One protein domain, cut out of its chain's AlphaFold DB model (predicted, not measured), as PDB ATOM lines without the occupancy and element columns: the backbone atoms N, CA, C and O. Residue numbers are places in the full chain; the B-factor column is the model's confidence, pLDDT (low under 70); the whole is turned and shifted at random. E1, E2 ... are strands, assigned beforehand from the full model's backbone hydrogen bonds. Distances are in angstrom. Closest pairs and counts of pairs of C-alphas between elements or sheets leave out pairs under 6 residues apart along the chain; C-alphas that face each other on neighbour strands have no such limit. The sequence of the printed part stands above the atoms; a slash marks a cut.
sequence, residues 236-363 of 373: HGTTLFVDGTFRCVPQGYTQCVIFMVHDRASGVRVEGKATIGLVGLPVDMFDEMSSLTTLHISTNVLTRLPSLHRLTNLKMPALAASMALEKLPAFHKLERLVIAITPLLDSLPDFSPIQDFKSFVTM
ATOM      1  N   HIS A 236     173.459 134.595 267.011       58.22
ATOM      2  CA  HIS A 236     174.054 135.757 266.358       58.22
ATOM      3  C   HIS A 236     173.775 135.692 264.850       58.22
ATOM      4  O   HIS A 236     173.944 134.635 264.248       58.22
ATOM      5  N   GLY A 237     173.405 136.813 264.224       59.03
ATOM      6  CA  GLY A 237     173.134 136.843 262.777       59.03
ATOM      7  C   GLY A 237     171.702 136.472 262.373       59.03
ATOM      8  O   GLY A 237     171.459 136.270 261.187       59.03
ATOM      9  N   THR A 238     170.779 136.399 263.333       59.94
ATOM     10  CA  THR A 238     169.341 136.206 263.107       59.94
ATOM     11  C   THR A 238     168.677 137.501 262.623       59.94
ATOM     12  O   THR A 238     168.891 138.553 263.232       59.94
ATOM     13  N   THR A 239     167.818 137.426 261.595       65.94
ATOM     14  CA  THR A 239     166.896 138.517 261.237       65.94
ATOM     15  C   THR A 239     165.511 138.276 261.833       65.94
ATOM     16  O   THR A 239     164.983 137.166 261.765       65.94
ATOM     17  N   LEU A 240     164.892 139.321 262.387       68.88
ATOM     18  CA  LEU A 240     163.557 139.273 262.988       68.88
ATOM     19  C   LEU A 240     162.583 140.218 262.270       68.88
ATOM     20  O   LEU A 240     162.729 141.437 262.323       68.88
ATOM     21  N   PHE A 241     161.543 139.669 261.653       69.12
ATOM     22  CA  PHE A 241     160.421 140.436 261.114       69.12
ATOM     23  C   PHE A 241     159.292 140.510 262.150       69.12
ATOM     24  O   PHE A 241     159.017 139.526 262.839       69.12
ATOM     25  N   VAL A 242     158.627 141.662 262.257       71.75
ATOM     26  CA  VAL A 242     157.544 141.899 263.228       71.75
ATOM     27  C   VAL A 242     156.327 142.471 262.506       71.75
ATOM     28  O   VAL A 242     156.366 143.617 262.075       71.75
ATOM     29  N   ASP A 243     155.251 141.692 262.384       65.19
ATOM     30  CA  ASP A 243     154.009 142.093 261.703       65.19
ATOM     31  C   ASP A 243     152.892 142.366 262.723       65.19
ATOM     32  O   ASP A 243     152.446 141.462 263.434       65.19
ATOM     33  N   GLY A 244     152.438 143.622 262.797       64.62
ATOM     34  CA  GLY A 244     151.341 144.062 263.672       64.62
ATOM     35  C   GLY A 244     149.958 144.169 263.009       64.62
ATOM     36  O   GLY A 244     149.036 144.710 263.624       64.62
ATOM     37  N   THR A 245     149.789 143.729 261.756       59.62
ATOM     38  CA  THR A 245     148.579 143.973 260.940       59.62
ATOM     39  C   THR A 245     147.409 143.021 261.225       59.62
ATOM     40  O   THR A 245     146.273 143.267 260.795       59.62
ATOM     41  N   PHE A 246     147.651 141.933 261.960       56.94
ATOM     42  CA  PHE A 246     146.683 140.859 262.174       56.94
ATOM     43  C   PHE A 246     145.543 141.257 263.127       56.94
ATOM     44  O   PHE A 246     145.671 141.256 264.352       56.94
ATOM     45  N   ARG A 247     144.362 141.520 262.550       54.09
ATOM     46  CA  ARG A 247     143.107 141.782 263.288       54.09
ATOM     47  C   ARG A 247     142.329 140.528 263.707       54.09
ATOM     48  O   ARG A 247     141.295 140.654 264.357       54.09
ATOM     49  N   CYS A 248     142.779 139.327 263.348       58.25
ATOM     50  CA  CYS A 248     142.152 138.060 263.748       58.25
ATOM     51  C   CYS A 248     142.558 137.643 265.175       58.25
ATOM     52  O   CYS A 248     143.073 136.551 265.403       58.25
ATOM     53  N   VAL A 249     142.330 138.539 266.136       63.03
ATOM     54  CA  VAL A 249     142.556 138.298 267.566       63.03
ATOM     55  C   VAL A 249     141.394 137.516 268.199       63.03
ATOM     56  O   VAL A 249     140.231 137.791 267.881       63.03
ATOM     57  N   PRO A 250     141.656 136.583 269.136       63.75
ATOM     58  CA  PRO A 250     140.609 135.976 269.954       63.75
ATOM     59  C   PRO A 250     139.845 137.029 270.777       63.75
ATOM     60  O   PRO A 250     140.424 138.012 271.243       63.75
ATOM     61  N   GLN A 251     138.539 136.823 270.986       66.50
ATOM     62  CA  GLN A 251     137.636 137.814 271.592       66.50
ATOM     63  C   GLN A 251     138.097 138.261 272.994       66.50
ATOM     64  O   GLN A 251     137.864 137.569 273.983       66.50
ATOM     65  N   GLY A 252     138.696 139.449 273.087       68.06
ATOM     66  CA  GLY A 252     139.199 140.030 274.338       68.06
ATOM     67  C   GLY A 252     140.619 140.587 274.228       68.06
ATOM     68  O   GLY A 252     140.954 141.504 274.973       68.06
ATOM     69  N   TYR A 253     141.408 140.099 273.270       70.44
ATOM     70  CA  TYR A 253     142.699 140.681 272.899       70.44
ATOM     71  C   TYR A 253     142.507 141.887 271.964       70.44
ATOM     72  O   TYR A 253     141.498 141.986 271.263       70.44
ATOM     73  N   THR A 254     143.464 142.818 271.967       70.44
ATOM     74  CA  THR A 254     143.393 144.091 271.223       70.44
ATOM     75  C   THR A 254     144.194 144.093 269.921       70.44
ATOM     76  O   THR A 254     143.744 144.680 268.941       70.44
ATOM     77  N   GLN A 255     145.357 143.438 269.895       72.81
ATOM     78  CA  GLN A 255     146.245 143.334 268.734       72.81
ATOM     79  C   GLN A 255     146.952 141.971 268.743       72.81
ATOM     80  O   GLN A 255     147.247 141.434 269.810       72.81
ATOM     81  N   CYS A 256     147.206 141.411 267.561       72.94
ATOM     82  CA  CYS A 256     148.139 140.304 267.372       72.94
ATOM     83  C   CYS A 256     149.420 140.872 266.751       72.94
ATOM     84  O   CYS A 256     149.345 141.731 265.872       72.94
ATOM     85  N   VAL A 257     150.575 140.406 267.223       72.56
ATOM     86  CA  VAL A 257     151.887 140.755 266.672       72.56
ATOM     87  C   VAL A 257     152.626 139.451 266.401       72.56
ATOM     88  O   VAL A 257     152.816 138.657 267.323       72.56
ATOM     89  N   ILE A 258     153.003 139.212 265.147       70.44
ATOM     90  CA  ILE A 258     153.712 137.997 264.738       70.44
ATOM     91  C   ILE A 258     155.201 138.304 264.617       70.44
ATOM     92  O   ILE A 258     155.599 139.207 263.885       70.44
ATOM     93  N   PHE A 259     156.014 137.511 265.311       71.50
ATOM     94  CA  PHE A 259     157.470 137.529 265.229       71.50
ATOM     95  C   PHE A 259     157.917 136.389 264.314       71.50
ATOM     96  O   PHE A 259     157.735 135.218 264.644       71.50
ATOM     97  N   MET A 260     158.470 136.728 263.152       73.44
ATOM     98  CA  MET A 260     158.977 135.768 262.171       73.44
ATOM     99  C   MET A 260     160.501 135.847 262.145       73.44
ATOM    100  O   MET A 260     161.068 136.933 262.055       73.44
ATOM    101  N   VAL A 261     161.170 134.700 262.211       68.88
ATOM    102  CA  VAL A 261     162.633 134.625 262.209       68.88
ATOM    103  C   VAL A 261     163.136 134.166 260.844       68.88
ATOM    104  O   VAL A 261     162.694 133.141 260.329       68.88
ATOM    105  N   HIS A 262     164.091 134.910 260.291       65.06
ATOM    106  CA  HIS A 262     164.876 134.530 259.126       65.06
ATOM    107  C   HIS A 262     166.315 134.227 259.557       65.06
ATOM    108  O   HIS A 262     167.025 135.098 260.064       65.06
ATOM    109  N   ASP A 263     166.750 132.987 259.344       60.56
ATOM    110  CA  ASP A 263     168.106 132.524 259.651       60.56
ATOM    111  C   ASP A 263     169.104 132.970 258.563       60.56
ATOM    112  O   ASP A 263     169.499 132.185 257.697       60.56
ATOM    113  N   ARG A 264     169.416 134.276 258.566       58.00
ATOM    114  CA  ARG A 264     170.626 134.946 258.039       58.00
ATOM    115  C   ARG A 264     170.470 136.470 258.097       58.00
ATOM    116  O   ARG A 264     169.358 136.979 257.947       58.00
ATOM    117  N   ALA A 265     171.619 137.149 258.200       51.94
ATOM    118  CA  ALA A 265     171.817 138.591 258.401       51.94
ATOM    119  C   ALA A 265     171.257 139.136 259.734       51.94
ATOM    120  O   ALA A 265     170.236 138.685 260.234       51.94
ATOM    121  N   SER A 266     171.936 140.115 260.337       57.81
ATOM    122  CA  SER A 266     171.660 140.616 261.696       57.81
ATOM    123  C   SER A 266     170.770 141.870 261.710       57.81
ATOM    124  O   SER A 266     171.220 142.954 262.108       57.81
ATOM    125  N   GLY A 267     169.513 141.724 261.280       63.41
ATOM    126  CA  GLY A 267     168.544 142.820 261.154       63.41
ATOM    127  C   GLY A 267     167.206 142.614 261.875       63.41
ATOM    128  O   GLY A 267     166.818 141.510 262.235       63.41
ATOM    129  N   VAL A 268     166.451 143.692 262.064       64.69
ATOM    130  CA  VAL A 268     165.038 143.654 262.464       64.69
ATOM    131  C   VAL A 268     164.244 144.449 261.438       64.69
ATOM    132  O   VAL A 268     164.673 145.534 261.047       64.69
ATOM    133  N   ARG A 269     163.084 143.938 261.017       65.62
ATOM    134  CA  ARG A 269     162.138 144.641 260.143       65.62
ATOM    135  C   ARG A 269     160.730 144.598 260.729       65.62
ATOM    136  O   ARG A 269     160.010 143.613 260.591       65.62
ATOM    137  N   VAL A 270     160.348 145.672 261.407       60.50
ATOM    138  CA  VAL A 270     158.993 145.881 261.924       60.50
ATOM    139  C   VAL A 270     158.140 146.475 260.808       60.50
ATOM    140  O   VAL A 270     158.498 147.522 260.284       60.50
ATOM    141  N   GLU A 271     157.025 145.841 260.455       63.12
ATOM    142  CA  GLU A 271     156.093 146.328 259.432       63.12
ATOM    143  C   GLU A 271     154.658 146.413 259.974       63.12
ATOM    144  O   GLU A 271     154.261 145.738 260.932       63.12
ATOM    145  N   GLY A 272     153.850 147.262 259.346       58.12
ATOM    146  CA  GLY A 272     152.452 147.459 259.704       58.12
ATOM    147  C   GLY A 272     151.610 147.921 258.517       58.12
ATOM    148  O   GLY A 272     151.890 147.609 257.363       58.12
ATOM    149  N   LYS A 273     150.537 148.665 258.804       56.34
ATOM    150  CA  LYS A 273     149.670 149.274 257.789       56.34
ATOM    151  C   LYS A 273     149.296 150.694 258.201       56.34
ATOM    152  O   LYS A 273     148.844 150.883 259.326       56.34
ATOM    153  N   ALA A 274     149.420 151.671 257.298       49.44
ATOM    154  CA  ALA A 274     149.412 153.107 257.627       49.44
ATOM    155  C   ALA A 274     148.151 153.602 258.370       49.44
ATOM    156  O   ALA A 274     148.185 154.621 259.052       49.44
ATOM    157  N   THR A 275     147.038 152.871 258.264       48.09
ATOM    158  CA  THR A 275     145.742 153.182 258.894       48.09
ATOM    159  C   THR A 275     145.339 152.226 260.027       48.09
ATOM    160  O   THR A 275     144.292 152.417 260.644       48.09
ATOM    161  N   ILE A 276     146.108 151.157 260.273       51.38
ATOM    162  CA  ILE A 276     145.769 150.034 261.176       51.38
ATOM    163  C   ILE A 276     147.068 149.449 261.783       51.38
ATOM    164  O   ILE A 276     147.257 148.236 261.841       51.38
ATOM    165  N   GLY A 277     148.034 150.312 262.101       55.47
ATOM    166  CA  GLY A 277     149.414 149.893 262.347       55.47
ATOM    167  C   GLY A 277     149.676 149.307 263.736       55.47
ATOM    168  O   GLY A 277     148.797 149.197 264.593       55.47
ATOM    169  N   LEU A 278     150.943 148.980 263.971       61.19
ATOM    170  CA  LEU A 278     151.468 148.682 265.298       61.19
ATOM    171  C   LEU A 278     151.316 149.916 266.208       61.19
ATOM    172  O   LEU A 278     151.808 150.990 265.863       61.19
ATOM    173  N   VAL A 279     150.607 149.766 267.333       62.84
ATOM    174  CA  VAL A 279     150.217 150.891 268.216       62.84
ATOM    175  C   VAL A 279     151.223 151.121 269.351       62.84
ATOM    176  O   VAL A 279     151.332 152.223 269.882       62.84
ATOM    177  N   GLY A 280     151.994 150.094 269.711       64.50
ATOM    178  CA  GLY A 280     153.061 150.183 270.702       64.50
ATOM    179  C   GLY A 280     154.010 148.990 270.625       64.50
ATOM    180  O   GLY A 280     153.652 147.930 270.112       64.50
ATOM    181  N   LEU A 281     155.212 149.169 271.166       66.31
ATOM    182  CA  LEU A 281     156.200 148.115 271.402       66.31
ATOM    183  C   LEU A 281     156.495 148.032 272.911       66.31
ATOM    184  O   LEU A 281     156.476 149.074 273.574       66.31
ATOM    185  N   PRO A 282     156.787 146.841 273.472       66.44
ATOM    186  CA  PRO A 282     157.286 146.721 274.840       66.44
ATOM    187  C   PRO A 282     158.575 147.531 275.035       66.44
ATOM    188  O   PRO A 282     159.433 147.582 274.153       66.44
ATOM    189  N   VAL A 283     158.701 148.179 276.196       65.88
ATOM    190  CA  VAL A 283     159.791 149.130 276.507       65.88
ATOM    191  C   VAL A 283     161.165 148.450 276.526       65.88
ATOM    192  O   VAL A 283     162.173 149.082 276.220       65.88
ATOM    193  N   ASP A 284     161.167 147.168 276.869       66.38
ATOM    194  CA  ASP A 284     162.279 146.254 277.106       66.38
ATOM    195  C   ASP A 284     162.563 145.298 275.932       66.38
ATOM    196  O   ASP A 284     163.536 144.550 275.979       66.38
ATOM    197  N   MET A 285     161.772 145.338 274.850       69.69
ATOM    198  CA  MET A 285     161.878 144.393 273.722       69.69
ATOM    199  C   MET A 285     163.292 144.276 273.132       69.69
ATOM    200  O   MET A 285     163.688 143.205 272.679       69.69
ATOM    201  N   PHE A 286     164.048 145.373 273.128       72.38
ATOM    202  CA  PHE A 286     165.380 145.455 272.532       72.38
ATOM    203  C   PHE A 286     166.531 145.254 273.533       72.38
ATOM    204  O   PHE A 286     167.688 145.256 273.112       72.38
ATOM    205  N   ASP A 287     166.260 145.057 274.831       71.81
ATOM    206  CA  ASP A 287     167.306 145.066 275.868       71.81
ATOM    207  C   ASP A 287     168.310 143.899 275.738       71.81
ATOM    208  O   ASP A 287     169.487 144.068 276.060       71.81
ATOM    209  N   GLU A 288     167.904 142.737 275.215       65.69
ATOM    210  CA  GLU A 288     168.815 141.592 275.008       65.69
ATOM    211  C   GLU A 288     169.388 141.499 273.576       65.69
ATOM    212  O   GLU A 288     170.351 140.765 273.340       65.69
ATOM    213  N   MET A 289     168.885 142.291 272.616       69.25
ATOM    214  CA  MET A 289     169.246 142.216 271.185       69.25
ATOM    215  C   MET A 289     170.607 142.864 270.834       69.25
ATOM    216  O   MET A 289     170.776 143.494 269.792       69.25
ATOM    217  N   SER A 290     171.622 142.693 271.681       70.81
ATOM    218  CA  SER A 290     172.955 143.317 271.548       70.81
ATOM    219  C   SER A 290     173.706 143.019 270.235       70.81
ATOM    220  O   SER A 290     174.636 143.744 269.882       70.81
ATOM    221  N   SER A 291     173.321 141.970 269.499       68.44
ATOM    222  CA  SER A 291     173.913 141.580 268.203       68.44
ATOM    223  C   SER A 291     173.227 142.203 266.980       68.44
ATOM    224  O   SER A 291     173.630 141.932 265.849       68.44
ATOM    225  N   LEU A 292     172.182 143.006 267.187       70.56
ATOM    226  CA  LEU A 292     171.420 143.638 266.116       70.56
ATOM    227  C   LEU A 292     172.229 144.750 265.435       70.56
ATOM    228  O   LEU A 292     172.742 145.637 266.116       70.56
ATOM    229  N   THR A 293     172.304 144.730 264.100       75.06
ATOM    230  CA  THR A 293     173.037 145.745 263.318       75.06
ATOM    231  C   THR A 293     172.137 146.640 262.470       75.06
ATOM    232  O   THR A 293     172.469 147.812 262.286       75.06
ATOM    233  N   THR A 294     170.974 146.159 262.023       75.88
ATOM    234  CA  THR A 294     169.986 146.975 261.295       75.88
ATOM    235  C   THR A 294     168.605 146.908 261.958       75.88
ATOM    236  O   THR A 294     168.242 145.897 262.551       75.88
ATOM    237  N   LEU A 295     167.837 147.998 261.904       80.69
ATOM    238  CA  LEU A 295     166.492 148.109 262.482       80.69
ATOM    239  C   LEU A 295     165.598 148.928 261.544       80.69
ATOM    240  O   LEU A 295     165.497 150.146 261.666       80.69
ATOM    241  N   HIS A 296     164.955 148.256 260.595       80.06
ATOM    242  CA  HIS A 296     163.907 148.841 259.771       80.06
ATOM    243  C   HIS A 296     162.580 148.836 260.548       80.06
ATOM    244  O   HIS A 296     162.187 147.817 261.115       80.06
ATOM    245  N   ILE A 297     161.882 149.968 260.574       79.25
ATOM    246  CA  ILE A 297     160.507 150.100 261.062       79.25
ATOM    247  C   ILE A 297     159.709 150.834 259.978       79.25
ATOM    248  O   ILE A 297     159.874 152.040 259.796       79.25
ATOM    249  N   SER A 298     158.885 150.102 259.231       74.19
ATOM    250  CA  SER A 298     158.041 150.618 258.151       74.19
ATOM    251  C   SER A 298     156.593 150.833 258.605       74.19
ATOM    252  O   SER A 298     156.181 150.367 259.672       74.19
ATOM    253  N   THR A 299     155.829 151.578 257.803       74.06
ATOM    254  CA  THR A 299     154.358 151.646 257.751       74.06
ATOM    255  C   THR A 299     153.644 151.416 259.097       74.06
ATOM    256  O   THR A 299     152.969 150.410 259.316       74.06
ATOM    257  N   ASN A 300     153.769 152.351 260.041       72.88
ATOM    258  CA  ASN A 300     153.277 152.167 261.413       72.88
ATOM    259  C   ASN A 300     152.618 153.421 262.007       72.88
ATOM    260  O   ASN A 300     152.694 154.522 261.461       72.88
ATOM    261  N   VAL A 301     151.962 153.223 263.155       75.88
ATOM    262  CA  VAL A 301     151.300 154.276 263.943       75.88
ATOM    263  C   VAL A 301     151.897 154.384 265.353       75.88
ATOM    264  O   VAL A 301     151.223 154.809 266.290       75.88
ATOM    265  N   LEU A 302     153.178 154.022 265.508       77.31
ATOM    266  CA  LEU A 302     153.915 154.225 266.751       77.31
ATOM    267  C   LEU A 302     154.122 155.725 266.963       77.31
ATOM    268  O   LEU A 302     154.779 156.380 266.159       77.31
ATOM    269  N   THR A 303     153.618 156.273 268.068       82.25
ATOM    270  CA  THR A 303     153.906 157.669 268.435       82.25
ATOM    271  C   THR A 303     155.331 157.850 268.945       82.25
ATOM    272  O   THR A 303     155.888 158.943 268.848       82.25
ATOM    273  N   ARG A 304     155.931 156.788 269.504       81.62
ATOM    274  CA  ARG A 304     157.278 156.758 270.093       81.62
ATOM    275  C   ARG A 304     157.892 155.372 269.935       81.62
ATOM    276  O   ARG A 304     157.182 154.370 270.001       81.62
ATOM    277  N   LEU A 305     159.213 155.322 269.789       80.50
ATOM    278  CA  LEU A 305     159.977 154.075 269.853       80.50
ATOM    279  C   LEU A 305     160.380 153.754 271.309       80.50
ATOM    280  O   LEU A 305     160.563 154.681 272.106       80.50
ATOM    281  N   PRO A 306     160.541 152.467 271.672       79.19
ATOM    282  CA  PRO A 306     161.174 152.058 272.928       79.19
ATOM    283  C   PRO A 306     162.672 152.422 272.946       79.19
ATOM    284  O   PRO A 306     163.233 152.897 271.956       79.19
ATOM    285  N   SER A 307     163.341 152.211 274.083       79.12
ATOM    286  CA  SER A 307     164.753 152.584 274.223       79.12
ATOM    287  C   SER A 307     165.669 151.647 273.436       79.12
ATOM    288  O   SER A 307     165.692 150.443 273.672       79.12
ATOM    289  N   LEU A 308     166.494 152.211 272.555       81.56
ATOM    290  CA  LEU A 308     167.457 151.464 271.736       81.56
ATOM    291  C   LEU A 308     168.845 151.344 272.401       81.56
ATOM    292  O   LEU A 308     169.784 150.832 271.800       81.56
ATOM    293  N   HIS A 309     168.986 151.801 273.651       79.88
ATOM    294  CA  HIS A 309     170.274 151.984 274.333       79.88
ATOM    295  C   HIS A 309     171.147 150.722 274.479       79.88
ATOM    296  O   HIS A 309     172.369 150.843 274.570       79.88
ATOM    297  N   ARG A 310     170.554 149.517 274.489       76.81
ATOM    298  CA  ARG A 310     171.292 148.240 274.591       76.81
ATOM    299  C   ARG A 310     171.651 147.606 273.251       76.81
ATOM    300  O   ARG A 310     172.381 146.616 273.225       76.81
ATOM    301  N   LEU A 311     171.206 148.191 272.139       76.19
ATOM    302  CA  LEU A 311     171.576 147.770 270.789       76.19
ATOM    303  C   LEU A 311     172.986 148.284 270.452       76.19
ATOM    304  O   LEU A 311     173.183 149.107 269.562       76.19
ATOM    305  N   THR A 312     173.988 147.826 271.204       79.62
ATOM    306  CA  THR A 312     175.369 148.347 271.185       79.62
ATOM    307  C   THR A 312     176.103 148.144 269.857       79.62
ATOM    308  O   THR A 312     177.127 148.790 269.622       79.62
ATOM    309  N   ASN A 313     175.577 147.288 268.978       77.38
ATOM    310  CA  ASN A 313     176.070 147.066 267.619       77.38
ATOM    311  C   ASN A 313     175.149 147.624 266.520       77.38
ATOM    312  O   ASN A 313     175.407 147.360 265.345       77.38
ATOM    313  N   LEU A 314     174.118 148.413 266.860       80.50
ATOM    314  CA  LEU A 314     173.231 149.009 265.863       80.50
ATOM    315  C   LEU A 314     174.009 149.985 264.970       80.50
ATOM    316  O   LEU A 314     174.646 150.925 265.441       80.50
ATOM    317  N   LYS A 315     173.938 149.748 263.661       83.69
ATOM    318  CA  LYS A 315     174.581 150.546 262.613       83.69
ATOM    319  C   LYS A 315     173.566 151.325 261.787       83.69
ATOM    320  O   LYS A 315     173.854 152.463 261.434       83.69
ATOM    321  N   MET A 316     172.412 150.725 261.478       82.75
ATOM    322  CA  MET A 316     171.405 151.297 260.577       82.75
ATOM    323  C   MET A 316     169.969 151.105 261.094       82.75
ATOM    324  O   MET A 316     169.317 150.119 260.747       82.75
ATOM    325  N   PRO A 317     169.423 152.041 261.882       85.50
ATOM    326  CA  PRO A 317     167.988 152.274 261.917       85.50
ATOM    327  C   PRO A 317     167.501 152.873 260.590       85.50
ATOM    328  O   PRO A 317     168.122 153.777 260.021       85.50
ATOM    329  N   ALA A 318     166.346 152.407 260.134       84.19
ATOM    330  CA  ALA A 318     165.623 152.963 259.002       84.19
ATOM    331  C   ALA A 318     164.141 153.084 259.362       84.19
ATOM    332  O   ALA A 318     163.533 152.118 259.816       84.19
ATOM    333  N   LEU A 319     163.562 154.265 259.186       85.44
ATOM    334  CA  LEU A 319     162.187 154.571 259.573       85.44
ATOM    335  C   LEU A 319     161.413 154.990 258.325       85.44
ATOM    336  O   LEU A 319     161.664 156.063 257.784       85.44
ATOM    337  N   ALA A 320     160.497 154.138 257.868       82.88
ATOM    338  CA  ALA A 320     159.645 154.382 256.706       82.88
ATOM    339  C   ALA A 320     158.179 154.532 257.142       82.88
ATOM    340  O   ALA A 320     157.746 153.858 258.078       82.88
ATOM    341  N   ALA A 321     157.409 155.405 256.486       76.56
ATOM    342  CA  ALA A 321     155.952 155.556 256.638       76.56
ATOM    343  C   ALA A 321     155.456 155.517 258.106       76.56
ATOM    344  O   ALA A 321     154.432 154.913 258.441       76.56
ATOM    345  N   SER A 322     156.213 156.146 259.009       80.06
ATOM    346  CA  SER A 322     155.944 156.171 260.451       80.06
ATOM    347  C   SER A 322     155.047 157.366 260.771       80.06
ATOM    348  O   SER A 322     155.472 158.361 261.358       80.06
ATOM    349  N   MET A 323     153.791 157.277 260.321       77.50
ATOM    350  CA  MET A 323     152.852 158.403 260.209       77.50
ATOM    351  C   MET A 323     152.529 159.106 261.535       77.50
ATOM    352  O   MET A 323     152.090 160.254 261.517       77.50
ATOM    353  N   ALA A 324     152.724 158.431 262.670       82.50
ATOM    354  CA  ALA A 324     152.406 158.949 264.002       82.50
ATOM    355  C   ALA A 324     153.631 159.385 264.831       82.50
ATOM    356  O   ALA A 324     153.448 159.914 265.927       82.50
ATOM    357  N   LEU A 325     154.857 159.133 264.358       84.88
ATOM    358  CA  LEU A 325     156.065 159.169 265.187       84.88
ATOM    359  C   LEU A 325     156.478 160.602 265.551       84.88
ATOM    360  O   LEU A 325     156.958 161.343 264.701       84.88
ATOM    361  N   GLU A 326     156.332 160.969 266.827       86.56
ATOM    362  CA  GLU A 326     156.604 162.322 267.333       86.56
ATOM    363  C   GLU A 326     158.108 162.605 267.482       86.56
ATOM    364  O   GLU A 326     158.562 163.723 267.235       86.56
ATOM    365  N   LYS A 327     158.867 161.621 267.992       84.38
ATOM    366  CA  LYS A 327     160.248 161.787 268.489       84.38
ATOM    367  C   LYS A 327     161.066 160.502 268.379       84.38
ATOM    368  O   LYS A 327     160.550 159.408 268.615       84.38
ATOM    369  N   LEU A 328     162.366 160.654 268.119       85.19
ATOM    370  CA  LEU A 328     163.343 159.562 268.154       85.19
ATOM    371  C   LEU A 328     163.981 159.403 269.550       85.19
ATOM    372  O   LEU A 328     164.107 160.388 270.283       85.19
ATOM    373  N   PRO A 329     164.424 158.188 269.921       85.88
ATOM    374  CA  PRO A 329     165.300 157.977 271.069       85.88
ATOM    375  C   PRO A 329     166.719 158.497 270.780       85.88
ATOM    376  O   PRO A 329     167.090 158.743 269.633       85.88
ATOM    377  N   ALA A 330     167.537 158.638 271.824       83.00
ATOM    378  CA  ALA A 330     168.962 158.920 271.660       83.00
ATOM    379  C   ALA A 330     169.713 157.685 271.128       83.00
ATOM    380  O   ALA A 330     169.427 156.556 271.533       83.00
ATOM    381  N   PHE A 331     170.706 157.909 270.266       82.56
ATOM    382  CA  PHE A 331     171.577 156.868 269.717       82.56
ATOM    383  C   PHE A 331     172.982 156.985 270.324       82.56
ATOM    384  O   PHE A 331     173.521 158.083 270.437       82.56
ATOM    385  N   HIS A 332     173.585 155.860 270.721       78.06
ATOM    386  CA  HIS A 332     174.938 155.830 271.307       78.06
ATOM    387  C   HIS A 332     176.029 155.410 270.311       78.06
ATOM    388  O   HIS A 332     177.204 155.689 270.526       78.06
ATOM    389  N   LYS A 333     175.636 154.735 269.229       79.81
ATOM    390  CA  LYS A 333     176.477 154.310 268.110       79.81
ATOM    391  C   LYS A 333     175.579 154.194 266.882       79.81
ATOM    392  O   LYS A 333     174.445 153.749 267.034       79.81
ATOM    393  N   LEU A 334     176.053 154.641 265.719       85.38
ATOM    394  CA  LEU A 334     175.312 154.623 264.454       85.38
ATOM    395  C   LEU A 334     176.276 154.831 263.280       85.38
ATOM    396  O   LEU A 334     177.223 155.600 263.408       85.38
ATOM    397  N   GLU A 335     176.004 154.205 262.134       86.75
ATOM    398  CA  GLU A 335     176.758 154.409 260.886       86.75
ATOM    399  C   GLU A 335     175.887 155.000 259.769       86.75
ATOM    400  O   GLU A 335     176.356 155.843 259.007       86.75
ATOM    401  N   ARG A 336     174.615 154.599 259.665       85.00
ATOM    402  CA  ARG A 336     173.631 155.171 258.736       85.00
ATOM    403  C   ARG A 336     172.310 155.434 259.468       85.00
ATOM    404  O   ARG A 336     171.949 154.677 260.362       85.00
ATOM    405  N   LEU A 337     171.571 156.468 259.080       85.88
ATOM    406  CA  LEU A 337     170.190 156.709 259.525       85.88
ATOM    407  C   LEU A 337     169.326 157.046 258.309       85.88
ATOM    408  O   LEU A 337     169.679 157.941 257.542       85.88
ATOM    409  N   VAL A 338     168.200 156.349 258.149       84.81
ATOM    410  CA  VAL A 338     167.218 156.617 257.085       84.81
ATOM    411  C   VAL A 338     165.886 157.037 257.699       84.81
ATOM    412  O   VAL A 338     165.396 156.371 258.611       84.81
ATOM    413  N   ILE A 339     165.300 158.126 257.200       84.94
ATOM    414  CA  ILE A 339     163.983 158.629 257.606       84.94
ATOM    415  C   ILE A 339     163.169 158.972 256.350       84.94
ATOM    416  O   ILE A 339     163.577 159.806 255.543       84.94
ATOM    417  N   ALA A 340     162.017 158.339 256.165       82.00
ATOM    418  CA  ALA A 340     161.146 158.571 255.021       82.00
ATOM    419  C   ALA A 340     159.671 158.485 255.426       82.00
ATOM    420  O   ALA A 340     159.230 157.495 256.004       82.00
ATOM    421  N   ILE A 341     158.886 159.498 255.077       77.81
ATOM    422  CA  ILE A 341     157.459 159.624 255.381       77.81
ATOM    423  C   ILE A 341     157.203 159.499 256.897       77.81
ATOM    424  O   ILE A 341     156.451 158.649 257.375       77.81
ATOM    425  N   THR A 342     157.840 160.376 257.679       80.38
ATOM    426  CA  THR A 342     157.618 160.545 259.127       80.38
ATOM    427  C   THR A 342     157.127 161.976 259.438       80.38
ATOM    428  O   THR A 342     157.843 162.772 260.055       80.38
ATOM    429  N   PRO A 343     155.914 162.361 258.992       78.00
ATOM    430  CA  PRO A 343     155.474 163.761 258.933       78.00
ATOM    431  C   PRO A 343     155.217 164.437 260.290       78.00
ATOM    432  O   PRO A 343     155.107 165.659 260.327       78.00
ATOM    433  N   LEU A 344     155.097 163.677 261.387       83.19
ATOM    434  CA  LEU A 344     154.891 164.219 262.741       83.19
ATOM    435  C   LEU A 344     156.172 164.304 263.585       83.19
ATOM    436  O   LEU A 344     156.116 164.786 264.717       83.19
ATOM    437  N   LEU A 345     157.317 163.877 263.045       83.88
ATOM    438  CA  LEU A 345     158.601 164.004 263.725       83.88
ATOM    439  C   LEU A 345     158.964 165.493 263.815       83.88
ATOM    440  O   LEU A 345     159.023 166.164 262.786       83.88
ATOM    441  N   ASP A 346     159.186 166.022 265.022       78.25
ATOM    442  CA  ASP A 346     159.409 167.467 265.242       78.25
ATOM    443  C   ASP A 346     160.889 167.850 265.457       78.25
ATOM    444  O   ASP A 346     161.290 168.998 265.254       78.25
ATOM    445  N   SER A 347     161.718 166.891 265.868       79.75
ATOM    446  CA  SER A 347     163.094 167.115 266.312       79.75
ATOM    447  C   SER A 347     163.954 165.867 266.123       79.75
ATOM    448  O   SER A 347     163.485 164.738 266.279       79.75
ATOM    449  N   LEU A 348     165.232 166.080 265.804       81.81
ATOM    450  CA  LEU A 348     166.241 165.022 265.768       81.81
ATOM    451  C   LEU A 348     167.028 164.992 267.093       81.81
ATOM    452  O   LEU A 348     167.179 166.034 267.739       81.81
ATOM    453  N   PRO A 349     167.515 163.815 267.529       82.31
ATOM    454  CA  PRO A 349     168.346 163.698 268.722       82.31
ATOM    455  C   PRO A 349     169.736 164.299 268.472       82.31
ATOM    456  O   PRO A 349     170.132 164.550 267.335       82.31
ATOM    457  N   ASP A 350     170.499 164.523 269.542       80.00
ATOM    458  CA  ASP A 350     171.885 164.974 269.414       80.00
ATOM    459  C   ASP A 350     172.774 163.859 268.835       80.00
ATOM    460  O   ASP A 350     172.935 162.799 269.445       80.00
ATOM    461  N   PHE A 351     173.351 164.112 267.659       81.12
ATOM    462  CA  PHE A 351     174.289 163.212 266.986       81.12
ATOM    463  C   PHE A 351     175.760 163.500 267.336       81.12
ATOM    464  O   PHE A 351     176.620 162.691 266.995       81.12
ATOM    465  N   SER A 352     176.067 164.587 268.058       78.81
ATOM    466  CA  SER A 352     177.439 164.958 268.467       78.81
ATOM    467  C   SER A 352     178.245 163.847 269.161       78.81
ATOM    468  O   SER A 352     179.464 163.812 268.982       78.81
ATOM    469  N   PRO A 353     177.642 162.925 269.945       82.19
ATOM    470  CA  PRO A 353     178.380 161.811 270.547       82.19
ATOM    471  C   PRO A 353     178.838 160.726 269.554       82.19
ATOM    472  O   PRO A 353     179.632 159.864 269.932       82.19
ATOM    473  N   ILE A 354     178.326 160.717 268.317       83.75
ATOM    474  CA  ILE A 354     178.459 159.600 267.372       83.75
ATOM    475  C   ILE A 354     179.628 159.852 266.414       83.75
ATOM    476  O   ILE A 354     179.523 160.620 265.463       83.75
ATOM    477  N   GLN A 355     180.751 159.171 266.652       81.44
ATOM    478  CA  GLN A 355     181.988 159.369 265.881       81.44
ATOM    479  C   GLN A 355     182.004 158.613 264.538       81.44
ATOM    480  O   GLN A 355     182.637 159.069 263.590       81.44
ATOM    481  N   ASP A 356     181.282 157.491 264.441       83.06
ATOM    482  CA  ASP A 356     181.292 156.582 263.281       83.06
ATOM    483  C   ASP A 356     180.200 156.896 262.228       83.06
ATOM    484  O   ASP A 356     179.900 156.056 261.377       83.06
ATOM    485  N   PHE A 357     179.558 158.070 262.280       83.62
ATOM    486  CA  PHE A 357     178.380 158.370 261.457       83.62
ATOM    487  C   PHE A 357     178.746 158.679 259.992       83.62
ATOM    488  O   PHE A 357     179.407 159.675 259.702       83.62
ATOM    489  N   LYS A 358     178.311 157.822 259.056       84.81
ATOM    490  CA  LYS A 358     178.710 157.836 257.632       84.81
ATOM    491  C   LYS A 358     177.666 158.442 256.693       84.81
ATOM    492  O   LYS A 358     178.045 158.981 255.658       84.81
ATOM    493  N   SER A 359     176.367 158.301 256.978       81.50
ATOM    494  CA  SER A 359     175.302 158.800 256.091       81.50
ATOM    495  C   SER A 359     173.978 159.071 256.810       81.50
ATOM    496  O   SER A 359     173.535 158.289 257.652       81.50
ATOM    497  N   PHE A 360     173.311 160.149 256.400       83.94
ATOM    498  CA  PHE A 360     171.937 160.476 256.761       83.94
ATOM    499  C   PHE A 360     171.107 160.611 255.485       83.94
ATOM    500  O   PHE A 360     171.447 161.400 254.603       83.94
ATOM    501  N   VAL A 361     170.018 159.850 255.387       78.06
ATOM    502  CA  VAL A 361     169.102 159.869 254.242       78.06
ATOM    503  C   VAL A 361     167.729 160.313 254.726       78.06
ATOM    504  O   VAL A 361     167.141 159.676 255.599       78.06
ATOM    505  N   THR A 362     167.207 161.388 254.137       79.00
ATOM    506  CA  THR A 362     165.820 161.824 254.330       79.00
ATOM    507  C   THR A 362     165.092 161.952 252.998       79.00
ATOM    508  O   THR A 362     165.656 162.454 252.025       79.00
ATOM    509  N   MET A 363     163.835 161.505 252.957       69.38
ATOM    510  CA  MET A 363     162.918 161.747 251.833       69.38
ATOM    511  C   MET A 363     161.904 162.866 252.107       69.38
ATOM    512  O   MET A 363     161.174 163.265 251.200       69.38
TER     513      MET A 363
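This is residues 236 to 363 of the 373 residues of an uncharacterized protein of Phytophthora cactorum (UniProt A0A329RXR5). Little regular structure: from E3 to E7 the chain winds in stacked turns, their strands forming one wall and the long links between them running back over one face; hairpin E1 and E2 extends the wall. The 128 printed residues hold seven named strands and no named helix, all strand, with only 33 residues in them. The mixed sheet runs E2 E1 E3 E4 E5 E6 E7; the whole is compact, radius of gyration of the C-alphas 14.6 A, spans 49 by 35 by 23 A.

E1, residues 239 to 243, is 13.4 A long from C-alpha 239 at (166.896, 138.517, 261.237). Then come E2, 258 to 262; E3, 267 to 271; E4, 294 to 297; E5, 316 to 320; E6, 336 to 340, 13.5 A; and E7, 359 to 362, ending at (165.820, 161.824, 254.330).

E1 and E2 are antiparallel; N 241 and O 260 are 2.8 A apart. E1 and E3 are parallel; N 242 and O 269 are 2.9 A apart.

The printed part has no cut. Only E2 to E3 is a tight link; the others are long. Residues 261 to 285 are under pLDDT 70.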